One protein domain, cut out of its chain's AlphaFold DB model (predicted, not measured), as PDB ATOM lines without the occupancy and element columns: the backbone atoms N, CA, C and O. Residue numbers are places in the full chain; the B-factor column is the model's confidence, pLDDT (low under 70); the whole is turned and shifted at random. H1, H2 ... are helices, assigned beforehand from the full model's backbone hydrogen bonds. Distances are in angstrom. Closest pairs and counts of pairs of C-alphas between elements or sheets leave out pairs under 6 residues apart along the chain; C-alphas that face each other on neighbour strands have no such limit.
ATOM      1  N   VAL A  99     -46.007  23.378   7.338       91.00
ATOM      2  CA  VAL A  99     -45.276  22.528   8.279       91.00
ATOM      3  C   VAL A  99     -44.577  23.408   9.319       91.00
ATOM      4  O   VAL A  99     -44.496  24.631   9.169       91.00
ATOM      5  N   MET A 100     -44.177  22.791  10.420       91.19
ATOM      6  CA  MET A 100     -43.351  23.414  11.445       91.19
ATOM      7  C   MET A 100     -41.936  22.882  11.239       91.19
ATOM      8  O   MET A 100     -41.794  21.670  11.123       91.19
ATOM      9  N   ASP A 101     -40.945  23.762  11.167       90.62
ATOM     10  CA  ASP A 101     -39.539  23.367  11.025       90.62
ATOM     11  C   ASP A 101     -38.961  22.925  12.387       90.62
ATOM     12  O   ASP A 101     -39.520  23.265  13.439       90.62
ATOM     13  N   ASP A 102     -37.854  22.180  12.367       91.00
ATOM     14  CA  ASP A 102     -37.148  21.652  13.546       91.00
ATOM     15  C   ASP A 102     -38.012  20.762  14.469       91.00
ATOM     16  O   ASP A 102     -37.853  20.758  15.695       91.00
ATOM     17  N   VAL A 103     -38.962  20.008  13.908       93.38
ATOM     18  CA  VAL A 103     -39.856  19.120  14.687       93.38
ATOM     19  C   VAL A 103     -39.466  17.650  14.619       93.38
ATOM     20  O   VAL A 103     -40.035  16.860  15.371       93.38
ATOM     21  N   GLY A 104     -38.526  17.257  13.759       92.62
ATOM     22  CA  GLY A 104     -38.207  15.854  13.473       92.62
ATOM     23  C   GLY A 104     -39.005  15.305  12.288       92.62
ATOM     24  O   GLY A 104     -39.532  14.183  12.331       92.62
ATOM     25  N   GLY A 105     -39.159  16.127  11.251       92.88
ATOM     26  CA  GLY A 105     -39.823  15.780   9.999       92.88
ATOM     27  C   GLY A 105     -41.297  15.414  10.165       92.88
ATOM     28  O   GLY A 105     -41.989  15.854  11.087       92.88
ATOM     29  N   LEU A 106     -41.808  14.568   9.266       93.38
ATOM     30  CA  LEU A 106     -43.239  14.244   9.206       93.38
ATOM     31  C   LEU A 106     -43.780  13.629  10.509       93.38
ATOM     32  O   LEU A 106     -44.874  13.979  10.957       93.38
ATOM     33  N   SER A 107     -43.019  12.717  11.119       93.50
ATOM     34  CA  SER A 107     -43.425  12.055  12.366       93.50
ATOM     35  C   SER A 107     -43.451  13.032  13.544       93.50
ATOM     36  O   SER A 107     -44.410  13.056  14.320       93.50
ATOM     37  N   GLY A 108     -42.438  13.895  13.617       94.88
ATOM     38  CA  GLY A 108     -42.337  14.985  14.567       94.88
ATOM     39  C   GLY A 108     -43.493  15.967  14.459       94.88
ATOM     40  O   GLY A 108     -44.161  16.265  15.448       94.88
ATOM     41  N   PHE A 109     -43.820  16.381  13.236       94.56
ATOM     42  CA  PHE A 109     -44.943  17.273  12.981       94.56
ATOM     43  C   PHE A 109     -46.293  16.652  13.349       94.56
ATOM     44  O   PHE A 109     -47.136  17.329  13.936       94.56
ATOM     45  N   ALA A 110     -46.504  15.361  13.076       94.38
ATOM     46  CA  ALA A 110     -47.719  14.666  13.497       94.38
ATOM     47  C   ALA A 110     -47.856  14.633  15.030       94.38
ATOM     48  O   ALA A 110     -48.934  14.906  15.564       94.38
ATOM     49  N   ASN A 111     -46.759  14.361  15.742       94.56
ATOM     50  CA  ASN A 111     -46.729  14.395  17.204       94.56
ATOM     51  C   ASN A 111     -46.976  15.809  17.745       94.56
ATOM     52  O   ASN A 111     -47.782  15.973  18.657       94.56
ATOM     53  N   PHE A 112     -46.355  16.826  17.143       94.44
ATOM     54  CA  PHE A 112     -46.585  18.233  17.469       94.44
ATOM     55  C   PHE A 112     -48.060  18.621  17.293       94.44
ATOM     56  O   PHE A 112     -48.662  19.194  18.201       94.44
ATOM     57  N   LEU A 113     -48.679  18.263  16.160       93.62
ATOM     58  CA  LEU A 113     -50.096  18.532  15.908       93.62
ATOM     59  C   LEU A 113     -51.008  17.826  16.916       93.62
ATOM     60  O   LEU A 113     -51.986  18.434  17.357       93.62
ATOM     61  N   ARG A 114     -50.692  16.582  17.297       93.62
ATOM     62  CA  ARG A 114     -51.418  15.864  18.354       93.62
ATOM     63  C   ARG A 114     -51.289  16.600  19.687       93.62
ATOM     64  O   ARG A 114     -52.307  16.938  20.276       93.62
ATOM     65  N   ALA A 115     -50.073  16.957  20.100       92.94
ATOM     66  CA  ALA A 115     -49.816  17.644  21.367       92.94
ATOM     67  C   ALA A 115     -50.575  18.979  21.496       92.94
ATOM     68  O   ALA A 115     -51.102  19.301  22.559       92.94
ATOM     69  N   ILE A 116     -50.693  19.760  20.414       93.50
ATOM     70  CA  ILE A 116     -51.389  21.057  20.467       93.50
ATOM     71  C   ILE A 116     -52.908  20.973  20.266       93.50
ATOM     72  O   ILE A 116     -53.591  21.947  20.579       93.50
ATOM     73  N   ASN A 117     -53.462  19.896  19.705       91.19
ATOM     74  CA  ASN A 117     -54.906  19.804  19.423       91.19
ATOM     75  C   ASN A 117     -55.631  18.818  20.342       91.19
ATOM     76  O   ASN A 117     -56.786  19.052  20.687       91.19
ATOM     77  N   GLU A 118     -54.938  17.774  20.785       92.56
ATOM     78  CA  GLU A 118     -55.440  16.712  21.655       92.56
ATOM     79  C   GLU A 118     -54.536  16.595  22.898       92.56
ATOM     80  O   GLU A 118     -53.867  15.581  23.089       92.56
ATOM     81  N   PRO A 119     -54.444  17.656  23.725       88.75
ATOM     82  CA  PRO A 119     -53.485  17.685  24.817       88.75
ATOM     83  C   PRO A 119     -53.919  16.790  25.980       88.75
ATOM     84  O   PRO A 119     -55.005  16.971  26.535       88.75
ATOM     85  N   GLU A 120     -53.033  15.886  26.392       89.81
ATOM     86  CA  GLU A 120     -53.130  15.209  27.692       89.81
ATOM     87  C   GLU A 120     -52.750  16.178  28.823       89.81
ATOM     88  O   GLU A 120     -53.455  16.264  29.831       89.81
ATOM     89  N   ASP A 121     -51.706  16.987  28.600       91.88
ATOM     90  CA  ASP A 121     -51.273  18.075  29.474       91.88
ATOM     91  C   ASP A 121     -51.476  19.448  28.804       91.88
ATOM     92  O   ASP A 121     -50.988  19.745  27.707       91.88
ATOM     93  N   LYS A 122     -52.225  20.322  29.482       92.69
ATOM     94  CA  LYS A 122     -52.517  21.678  29.003       92.69
ATOM     95  C   LYS A 122     -51.306  22.606  29.080       92.69
ATOM     96  O   LYS A 122     -51.264  23.555  28.295       92.69
ATOM     97  N   GLU A 123     -50.385  22.375  30.012       93.56
ATOM     98  CA  GLU A 123     -49.173  23.181  30.185       93.56
ATOM     99  C   GLU A 123     -48.185  22.895  29.053       93.56
ATOM    100  O   GLU A 123     -47.834  23.807  28.304       93.56
ATOM    101  N   GLU A 124     -47.890  21.617  28.808       91.12
ATOM    102  CA  GLU A 124     -47.073  21.170  27.673       91.12
ATOM    103  C   GLU A 124     -47.626  21.699  26.336       91.12
ATOM    104  O   GLU A 124     -46.911  22.263  25.503       91.12
ATOM    105  N   ALA A 125     -48.944  21.623  26.143       93.56
ATOM    106  CA  ALA A 125     -49.584  22.153  24.945       93.56
ATOM    107  C   ALA A 125     -49.521  23.686  24.839       93.56
ATOM    108  O   ALA A 125     -49.593  24.242  23.737       93.56
ATOM    109  N   ALA A 126     -49.462  24.412  25.956       94.00
ATOM    110  CA  ALA A 126     -49.269  25.859  25.943       94.00
ATOM    111  C   ALA A 126     -47.831  26.213  25.537       94.00
ATOM    112  O   ALA A 126     -47.644  27.137  24.732       94.00
ATOM    113  N   ASP A 127     -46.857  25.436  26.009       94.38
ATOM    114  CA  ASP A 127     -45.442  25.583  25.683       94.38
ATOM    115  C   ASP A 127     -45.156  25.274  24.215       94.38
ATOM    116  O   ASP A 127     -44.586  26.123  23.525       94.38
ATOM    117  N   PHE A 128     -45.673  24.165  23.672       93.56
ATOM    118  CA  PHE A 128     -45.559  23.867  22.239       93.56
ATOM    119  C   PHE A 128     -46.152  24.976  21.370       93.56
ATOM    120  O   PHE A 128     -45.551  25.392  20.378       93.56
ATOM    121  N   ARG A 129     -47.311  25.529  21.749       93.75
ATOM    122  CA  ARG A 129     -47.902  26.657  21.012       93.75
ATOM    123  C   ARG A 129     -47.074  27.934  21.150       93.75
ATOM    124  O   ARG A 129     -47.070  28.749  20.228       93.75
ATOM    125  N   ARG A 130     -46.419  28.163  22.292       94.69
ATOM    126  CA  ARG A 130     -45.533  29.319  22.497       94.69
ATOM    127  C   ARG A 130     -44.279  29.196  21.642       94.69
ATOM    128  O   ARG A 130     -43.935  30.170  20.977       94.69
ATOM    129  N   TRP A 131     -43.675  28.015  21.618       94.31
ATOM    130  CA  TRP A 131     -42.535  27.698  20.769       94.31
ATOM    131  C   TRP A 131     -42.874  27.842  19.279       94.31
ATOM    132  O   TRP A 131     -42.202  28.577  18.555       94.31
ATOM    133  N   ALA A 132     -44.000  27.278  18.835       93.44
ATOM    134  CA  ALA A 132     -44.456  27.426  17.454       93.44
ATOM    135  C   ALA A 132     -44.635  28.901  17.055       93.44
ATOM    136  O   ALA A 132     -44.193  29.333  15.992       93.44
ATOM    137  N   ARG A 133     -45.212  29.719  17.947       93.12
ATOM    138  CA  ARG A 133     -45.331  31.168  17.720       93.12
ATOM    139  C   ARG A 133     -43.976  31.872  17.642       93.12
ATOM    140  O   ARG A 133     -43.856  32.790  16.836       93.12
ATOM    141  N   SER A 134     -42.983  31.486  18.451       93.50
ATOM    142  CA  SER A 134     -41.644  32.094  18.379       93.50
ATOM    143  C   SER A 134     -40.912  31.772  17.078       93.50
ATOM    144  O   SER A 134     -40.155  32.611  16.607       93.50
ATOM    145  N   MET A 135     -41.211  30.629  16.456       90.88
ATOM    146  CA  MET A 135     -40.703  30.257  15.127       90.88
ATOM    147  C   MET A 135     -41.519  30.878  13.979       90.88
ATOM    148  O   MET A 135     -41.298  30.593  12.809       90.88
ATOM    149  N   GLY A 136     -42.505  31.727  14.290       89.25
ATOM    150  CA  GLY A 136     -43.362  32.362  13.289       89.25
ATOM    151  C   GLY A 136     -44.460  31.459  12.719       89.25
ATOM    152  O   GLY A 136     -45.227  31.913  11.863       89.25
ATOM    153  N   TRP A 137     -44.603  30.224  13.214       91.56
ATOM    154  CA  TRP A 137     -45.665  29.320  12.792       91.56
ATOM    155  C   TRP A 137     -47.032  29.802  13.281       91.56
ATOM    156  O   TRP A 137     -47.218  30.267  14.411       91.56
ATOM    157  N   LYS A 138     -48.024  29.701  12.397       84.44
ATOM    158  CA  LYS A 138     -49.390  30.164  12.646       84.44
ATOM    159  C   LYS A 138     -50.366  29.047  12.316       84.44
ATOM    160  O   LYS A 138     -50.469  28.632  11.167       84.44
ATOM    161  N   GLN A 139     -51.204  28.684  13.285       81.19
ATOM    162  CA  GLN A 139     -52.339  27.770  13.095       81.19
ATOM    163  C   GLN A 139     -53.518  28.426  12.346       81.19
ATOM    164  O   GLN A 139     -54.684  28.102  12.558       81.19
TER     165      GLN A 139
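AT A GLANCE: This is residues 99 to 139 of the 148 residues of the protein "PRiA4b ORF-3-like protein" of Alkalibacterium putridalgicola (UniProt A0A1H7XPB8). Two helices of equal residue count, H1 and H2, make a V, joined by a tight link at its closed end, where residues 118 to 123 stick out. The stretches before H1 and after H2 lie toward the open end. The printed part has 41 residues, 26 of them in H1 then H2, with no named strand: the class is all helix. It is compact, with a radius of gyration of the C-alphas of 9.5 A, and rounded, spanning 22 by 21 by 14 A.

IN THESE COORDINATES: After residues 99 to 104, H1 holds residues 105 to 117, 18.2 A long, from C-alpha 105 at (-39.823, 15.780, 9.999). H2 holds residues 122 to 134, 18.4 A long, ending with C-alpha 134 at (-41.644, 32.094, 18.379).

HOW THE PARTS SIT: H1, with residues 112 to 116 alone, touches residues 124 to 129 of H2; the closest C-alphas, of Ile 116 and Ala 125, are 5.0 A apart. They run opposite ways at a steep tilt of 55 degrees. In H1 and H2 every O i to N i+4 pair is within hydrogen-bond range.

THE WHOLE: The C-alphas farthest apart, of Glu 120 and Gly 136, are 24.4 A apart. The printed part has no cut, and no printed residue is under 70 in pLDDT.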